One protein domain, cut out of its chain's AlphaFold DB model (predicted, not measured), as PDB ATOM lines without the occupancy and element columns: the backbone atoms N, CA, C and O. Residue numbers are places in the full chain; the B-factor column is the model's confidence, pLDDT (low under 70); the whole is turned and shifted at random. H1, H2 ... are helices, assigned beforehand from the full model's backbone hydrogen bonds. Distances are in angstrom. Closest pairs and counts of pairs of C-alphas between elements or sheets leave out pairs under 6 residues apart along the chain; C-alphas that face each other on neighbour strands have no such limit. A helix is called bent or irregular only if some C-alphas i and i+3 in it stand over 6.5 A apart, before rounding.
ATOM      1  N   ALA A   2     199.457  83.040  78.495       94.31
ATOM      2  CA  ALA A   2     199.350  81.607  78.179       94.31
ATOM      3  C   ALA A   2     198.837  80.739  79.345       94.31
ATOM      4  O   ALA A   2     197.811  80.081  79.205       94.31
ATOM      5  N   VAL A   3     199.467  80.825  80.525       96.44
ATOM      6  CA  VAL A   3     199.081  80.026  81.708       96.44
ATOM      7  C   VAL A   3     197.612  80.220  82.096       96.44
ATOM      8  O   VAL A   3     196.905  79.256  82.355       96.44
ATOM      9  N   LYS A   4     197.107  81.458  82.046       95.62
ATOM     10  CA  LYS A   4     195.696  81.760  82.336       95.62
ATOM     11  C   LYS A   4     194.733  81.028  81.383       95.62
ATOM     12  O   LYS A   4     193.674  80.589  81.820       95.62
ATOM     13  N   ARG A   5     195.092  80.890  80.096       95.38
ATOM     14  CA  ARG A   5     194.299  80.142  79.100       95.38
ATOM     15  C   ARG A   5     194.357  78.638  79.356       95.38
ATOM     16  O   ARG A   5     193.321  77.993  79.297       95.38
ATOM     17  N   ILE A   6     195.540  78.117  79.688       96.00
ATOM     18  CA  ILE A   6     195.735  76.705  80.047       96.00
ATOM     19  C   ILE A   6     194.850  76.335  81.241       96.00
ATOM     20  O   ILE A   6     194.103  75.362  81.166       96.00
ATOM     21  N   VAL A   7     194.872  77.147  82.304       94.62
ATOM     22  CA  VAL A   7     194.047  76.911  83.498       94.62
ATOM     23  C   VAL A   7     192.558  76.905  83.151       94.62
ATOM     24  O   VAL A   7     191.847  75.965  83.496       94.62
ATOM     25  N   GLY A   8     192.091  77.916  82.414       91.88
ATOM     26  CA  GLY A   8     190.690  77.978  81.999       91.88
ATOM     27  C   GLY A   8     190.264  76.781  81.142       91.88
ATOM     28  O   GLY A   8     189.189  76.235  81.356       91.88
ATOM     29  N   ALA A   9     191.110  76.343  80.208       92.56
ATOM     30  CA  ALA A   9     190.796  75.235  79.311       92.56
ATOM     31  C   ALA A   9     190.771  73.873  80.023       92.56
ATOM     32  O   ALA A   9     189.866  73.082  79.773       92.56
ATOM     33  N   LYS A  10     191.736  73.588  80.913       93.06
ATOM     34  CA  LYS A  10     191.825  72.276  81.573       93.06
ATOM     35  C   LYS A  10     190.806  72.099  82.695       93.06
ATOM     36  O   LYS A  10     190.249  71.018  82.801       93.06
ATOM     37  N   TRP A  11     190.553  73.115  83.520       89.88
ATOM     38  CA  TRP A  11     189.661  72.970  84.684       89.88
ATOM     39  C   TRP A  11     188.301  73.646  84.508       89.88
ATOM     40  O   TRP A  11     187.352  73.276  85.188       89.88
ATOM     41  N   GLY A  12     188.166  74.611  83.594       86.31
ATOM     42  CA  GLY A  12     186.921  75.366  83.438       86.31
ATOM     43  C   GLY A  12     185.806  74.599  82.731       86.31
ATOM     44  O   GLY A  12     184.642  74.808  83.049       86.31
ATOM     45  N   ILE A  13     186.141  73.712  81.791       82.81
ATOM     46  CA  ILE A  13     185.159  72.940  81.016       82.81
ATOM     47  C   ILE A  13     185.242  71.478  81.434       82.81
ATOM     48  O   ILE A  13     186.288  70.847  81.277       82.81
ATOM     49  N   CYS A  14     184.137  70.943  81.954       88.50
ATOM     50  CA  CYS A  14     183.989  69.535  82.335       88.50
ATOM     51  C   CYS A  14     185.146  68.987  83.200       88.50
ATOM     52  O   CYS A  14     185.431  67.788  83.163       88.50
ATOM     53  N   SER A  15     185.838  69.853  83.956       88.88
ATOM     54  CA  SER A  15     187.018  69.506  84.762       88.88
ATOM     55  C   SER A  15     188.067  68.709  83.971       88.88
ATOM     56  O   SER A  15     188.713  67.806  84.498       88.88
ATOM     57  N   GLY A  16     188.206  69.011  82.676       89.81
ATOM     58  CA  GLY A  16     189.192  68.390  81.793       89.81
ATOM     59  C   GLY A  16     188.743  67.082  81.151       89.81
ATOM     60  O   GLY A  16     189.537  66.467  80.441       89.81
ATOM     61  N   GLN A  17     187.488  66.669  81.353       92.88
ATOM     62  CA  GLN A  17     186.862  65.520  80.693       92.88
ATOM     63  C   GLN A  17     186.428  65.899  79.267       92.88
ATOM     64  O   GLN A  17     185.242  65.994  78.961       92.88
ATOM     65  N   ALA A  18     187.405  66.174  78.403       91.38
ATOM     66  CA  ALA A  18     187.188  66.575  77.017       91.38
ATOM     67  C   ALA A  18     188.182  65.871  76.086       91.38
ATOM     68  O   ALA A  18     189.362  65.768  76.407       91.38
ATOM     69  N   CYS A  19     187.724  65.453  74.900       93.31
ATOM     70  CA  CYS A  19     188.561  64.746  73.919       93.31
ATOM     71  C   CYS A  19     189.736  65.584  73.389       93.31
ATOM     72  O   CYS A  19     190.727  65.029  72.934       93.31
ATOM     73  N   ILE A  20     189.615  66.913  73.432       90.75
ATOM     74  CA  ILE A  20     190.658  67.876  73.043       90.75
ATOM     75  C   ILE A  20     191.229  68.610  74.268       90.75
ATOM     76  O   ILE A  20     191.639  69.768  74.181       90.75
ATOM     77  N   GLY A  21     191.167  67.967  75.436       90.00
ATOM     78  CA  GLY A  21     191.709  68.497  76.679       90.00
ATOM     79  C   GLY A  21     193.232  68.647  76.639       90.00
ATOM     80  O   GLY A  21     193.924  68.090  75.794       90.00
ATOM     81  N   ILE A  22     193.768  69.426  77.578       94.38
ATOM     82  CA  ILE A  22     195.219  69.577  77.740       94.38
ATOM     83  C   ILE A  22     195.716  68.457  78.655       94.38
ATOM     84  O   ILE A  22     195.455  68.497  79.857       94.38
ATOM     85  N   ASP A  23     196.408  67.459  78.121       93.44
ATOM     86  CA  ASP A  23     196.919  66.339  78.930       93.44
ATOM     87  C   ASP A  23     198.349  66.550  79.429       93.44
ATOM     88  O   ASP A  23     198.689  66.112  80.524       93.44
ATOM     89  N   TYR A  24     199.169  67.279  78.671       95.19
ATOM     90  CA  TYR A  24     200.544  67.606  79.039       95.19
ATOM     91  C   TYR A  24     200.954  68.973  78.487       95.19
ATOM     92  O   TYR A  24     200.305  69.535  77.602       95.19
ATOM     93  N   LEU A  25     202.043  69.519  79.029       96.00
ATOM     94  CA  LEU A  25     202.648  70.774  78.594       96.00
ATOM     95  C   LEU A  25     204.130  70.535  78.317       96.00
ATOM     96  O   LEU A  25     204.826  69.964  79.154       96.00
ATOM     97  N   LEU A  26     204.613  71.008  77.171       97.19
ATOM     98  CA  LEU A  26     206.041  71.090  76.878       97.19
ATOM     99  C   LEU A  26     206.491  72.527  77.108       97.19
ATOM    100  O   LEU A  26     205.914  73.466  76.558       97.19
ATOM    101  N   VAL A  27     207.496  72.691  77.958       96.56
ATOM    102  CA  VAL A  27     207.987  73.996  78.399       96.56
ATOM    103  C   VAL A  27     209.504  73.979  78.316       96.56
ATOM    104  O   VAL A  27     210.134  72.979  78.649       96.56
ATOM    105  N   GLU A  28     210.087  75.083  77.861       97.88
ATOM    106  CA  GLU A  28     211.537  75.253  77.892       97.88
ATOM    107  C   GLU A  28     212.021  75.226  79.348       97.88
ATOM    108  O   GLU A  28     211.441  75.892  80.209       97.88
ATOM    109  N   GLU A  29     213.081  74.469  79.623       97.19
ATOM    110  CA  GLU A  29     213.536  74.144  80.980       97.19
ATOM    111  C   GLU A  29     213.656  75.374  81.893       97.19
ATOM    112  O   GLU A  29     213.154  75.363  83.019       97.19
ATOM    113  N   LYS A  30     214.208  76.478  81.371       97.94
ATOM    114  CA  LYS A  30     214.393  77.741  82.106       97.94
ATOM    115  C   LYS A  30     213.094  78.379  82.619       97.94
ATOM    116  O   LYS A  30     213.141  79.177  83.549       97.94
ATOM    117  N   PHE A  31     211.945  78.041  82.031       96.62
ATOM    118  CA  PHE A  31     210.628  78.556  82.424       96.62
ATOM    119  C   PHE A  31     209.797  77.555  83.233       96.62
ATOM    120  O   PHE A  31     208.708  77.907  83.688       96.62
ATOM    121  N   SER A  32     210.268  76.319  83.425       95.44
ATOM    122  CA  SER A  32     209.502  75.246  84.077       95.44
ATOM    123  C   SER A  32     208.970  75.653  85.460       95.44
ATOM    124  O   SER A  32     207.759  75.610  85.698       95.44
ATOM    125  N   SER A  33     209.847  76.144  86.336       96.50
ATOM    126  CA  SER A  33     209.493  76.599  87.685       96.50
ATOM    127  C   SER A  33     208.517  77.779  87.675       96.50
ATOM    128  O   SER A  33     207.545  77.784  88.429       96.50
ATOM    129  N   GLU A  34     208.727  78.763  86.793       97.19
ATOM    130  CA  GLU A  34     207.840  79.927  86.679       97.19
ATOM    131  C   GLU A  34     206.435  79.513  86.224       97.19
ATOM    132  O   GLU A  34     205.429  79.964  86.779       97.19
ATOM    133  N   VAL A  35     206.347  78.608  85.245       97.44
ATOM    134  CA  VAL A  35     205.068  78.089  84.750       97.44
ATOM    135  C   VAL A  35     204.314  77.353  85.854       97.44
ATOM    136  O   VAL A  35     203.115  77.592  86.013       97.44
ATOM    137  N   ILE A  36     204.989  76.516  86.647       97.00
ATOM    138  CA  ILE A  36     204.375  75.795  87.774       97.00
ATOM    139  C   ILE A  36     203.787  76.777  88.798       97.00
ATOM    140  O   ILE A  36     202.629  76.632  89.198       97.00
ATOM    141  N   GLU A  37     204.532  77.811  89.189       97.75
ATOM    142  CA  GLU A  37     204.046  78.790  90.169       97.75
ATOM    143  C   GLU A  37     202.885  79.637  89.633       97.75
ATOM    144  O   GLU A  37     201.900  79.890  90.338       97.75
ATOM    145  N   LEU A  38     202.931  80.015  88.355       97.44
ATOM    146  CA  LEU A  38     201.817  80.702  87.710       97.44
ATOM    147  C   LEU A  38     200.576  79.806  87.606       97.44
ATOM    148  O   LEU A  38     199.468  80.308  87.815       97.44
ATOM    149  N   LEU A  39     200.730  78.508  87.315       96.81
ATOM    150  CA  LEU A  39     199.620  77.550  87.284       96.81
ATOM    151  C   LEU A  39     198.935  77.508  88.652       96.81
ATOM    152  O   LEU A  39     197.743  77.803  88.734       96.81
ATOM    153  N   LYS A  40     199.694  77.269  89.730       95.19
ATOM    154  CA  LYS A  40     199.182  77.269  91.114       95.19
ATOM    155  C   LYS A  40     198.440  78.568  91.447       95.19
ATOM    156  O   LYS A  40     197.337  78.545  91.994       95.19
ATOM    157  N   LYS A  41     199.027  79.716  91.090       95.44
ATOM    158  CA  LYS A  41     198.441  81.043  91.331       95.44
ATOM    159  C   LYS A  41     197.100  81.223  90.621       95.44
ATOM    160  O   LYS A  41     196.152  81.714  91.231       95.44
ATOM    161  N   PHE A  42     197.015  80.882  89.335       95.25
ATOM    162  CA  PHE A  42     195.791  81.093  88.561       95.25
ATOM    163  C   PHE A  42     194.707  80.065  88.871       95.25
ATOM    164  O   PHE A  42     193.539  80.441  88.867       95.25
ATOM    165  N   ILE A  43     195.082  78.828  89.196       92.56
ATOM    166  CA  ILE A  43     194.158  77.799  89.680       92.56
ATOM    167  C   ILE A  43     193.444  78.294  90.947       92.56
ATOM    168  O   ILE A  43     192.218  78.402  90.941       92.56
ATOM    169  N   ARG A  44     194.191  78.721  91.978       91.38
ATOM    170  CA  ARG A  44     193.601  79.308  93.200       91.38
ATOM    171  C   ARG A  44     192.751  80.539  92.904       91.38
ATOM    172  O   ARG A  44     191.647  80.679  93.413       91.38
ATOM    173  N   LYS A  45     193.233  81.432  92.032       91.88
ATOM    174  CA  LYS A  45     192.494  82.649  91.663       91.88
ATOM    175  C   LYS A  45     191.149  82.355  90.984       91.88
ATOM    176  O   LYS A  45     190.240  83.169  91.104       91.88
ATOM    177  N   PHE A  46     191.046  81.274  90.213       89.50
ATOM    178  CA  PHE A  46     189.835  80.944  89.455       89.50
ATOM    179  C   PHE A  46     188.851  80.094  90.247       89.50
ATOM    180  O   PHE A  46     187.649  80.309  90.123       89.50
ATOM    181  N   TYR A  47     189.351  79.150  91.041       87.19
ATOM    182  CA  TYR A  47     188.518  78.122  91.662       87.19
ATOM    183  C   TYR A  47     188.487  78.193  93.192       87.19
ATOM    184  O   TYR A  47     187.744  77.433  93.808       87.19
ATOM    185  N   GLY A  48     189.232  79.130  93.788       86.81
ATOM    186  CA  GLY A  48     189.373  79.286  95.233       86.81
ATOM    187  C   GLY A  48     190.377  78.308  95.841       86.81
ATOM    188  O   GLY A  48     191.008  77.513  95.141       86.81
ATOM    189  N   ASP A  49     190.521  78.382  97.162       81.38
ATOM    190  CA  ASP A  49     191.387  77.477  97.924       81.38
ATOM    191  C   ASP A  49     190.699  76.130  98.223       81.38
ATOM    192  O   ASP A  49     191.366  75.099  98.276       81.38
ATOM    193  N   ASN A  50     189.361  76.119  98.311       74.94
ATOM    194  CA  ASN A  50     188.549  74.921  98.551       74.94
ATOM    195  C   ASN A  50     187.817  74.481  97.276       74.94
ATOM    196  O   ASN A  50     186.674  74.861  97.025       74.94
ATOM    197  N   MET A  51     188.470  73.645  96.467       72.31
ATOM    198  CA  MET A  51     187.888  73.165  95.204       72.31
ATOM    199  C   MET A  51     186.733  72.178  95.389       72.31
ATOM    200  O   MET A  51     185.859  72.125  94.531       72.31
ATOM    201  N   VAL A  52     186.709  71.426  96.494       70.56
ATOM    202  CA  VAL A  52     185.664  70.425  96.785       70.56
ATOM    203  C   VAL A  52     184.289  71.080  96.938       70.56
ATOM    204  O   VAL A  52     183.289  70.566  96.450       70.56
ATOM    205  N   GLU A  53     184.242  72.259  97.552       68.50
ATOM    206  CA  GLU A  53     183.002  73.020  97.762       68.50
ATOM    207  C   GLU A  53     182.665  73.937  96.575       68.50
ATOM    208  O   GLU A  53     181.616  74.591  96.542       68.50
ATOM    209  N   SER A  54     183.558  74.011  95.583       68.44
ATOM    210  CA  SER A  54     183.418  74.918  94.455       68.44
ATOM    211  C   SER A  54     182.339  74.424  93.499       68.44
ATOM    212  O   SER A  54     182.535  73.487  92.728       68.44
ATOM    213  N   ARG A  55     181.204  75.130  93.466       67.31
ATOM    214  CA  ARG A  55     180.093  74.874  92.525       67.31
ATOM    215  C   ARG A  55     180.452  75.113  91.051       67.31
ATOM    216  O   ARG A  55     179.617  74.890  90.180       67.31
ATOM    217  N   VAL A  56     181.651  75.625  90.778       74.56
ATOM    218  CA  VAL A  56     182.127  75.983  89.434       74.56
ATOM    219  C   VAL A  56     182.793  74.792  88.741       74.56
ATOM    220  O   VAL A  56     182.829  74.744  87.513       74.56
ATOM    221  N   LEU A  57     183.312  73.827  89.505       82.69
ATOM    222  CA  LEU A  57     183.965  72.644  88.957       82.69
ATOM    223  C   LEU A  57     182.967  71.498  88.804       82.69
ATOM    224  O   LEU A  57     182.144  71.225  89.675       82.69
ATOM    225  N   SER A  58     183.059  70.799  87.679       87.31
ATOM    226  CA  SER A  58     182.283  69.581  87.458       87.31
ATOM    227  C   SER A  58     182.914  68.380  88.166       87.31
ATOM    228  O   SER A  58     184.131  68.327  88.369       87.31
TER     229      SER A  58
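This is residues 2 to 58 of the 93 residues of the protein "Aldehyde dehydrogenase family 3 member F1-like" of Trifolium medium (UniProt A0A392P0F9). A short helix, H1, packs at a slant on a longer helix, H2, and a long link runs back past H1 in a wide loop to reach the free-standing start of H2. Residues 28 to 34 stick out at that end, and after H2 the last residues, 48 to 58, run on past the other end of H2 and turn there as a tail with no named element. The printed part has 57 residues with two named helices, H1 then H2, and no named strand; the class is all helix. It is only just compact, close to loose, with a radius of gyration of the C-alphas of 11.9 A, and flat, spanning 36 by 27 by 14 A.

Start with H1, residues 2 to 12, and compare it with H2, residues 29 to 47: the two touch, and their closest C-alphas, those of Val 3 and Leu 39, are 6.1 A apart. H2 touches H1 with residues 35 to 43 alone. Their lines stand at a steep tilt of 46 degrees, and they run the same way. In H1 every O i to N i+4 pair is within hydrogen-bond range; in H2, 13 of 15 are.

Find C-alpha 2 at (199.350, 81.607, 78.179); from there H1 runs 14.9 A to C-alpha 12. Pass through residues 13 to 28 to C-alpha 29 at (213.536, 74.144, 80.980), where H2 begins; it runs 27.5 A to C-alpha 47 at (188.518, 78.122, 91.662). H2 is irregular: C-alphas 30 and 33 are 7.5 A apart.

The two C-alphas farthest apart, those of Lys 30 and Arg 55, are 36.0 A apart. The link from H1 to H2, 16 residues, is long. The printed part has no cut. Its mean pLDDT is 90.3, and residues 53 to 55 are under 70.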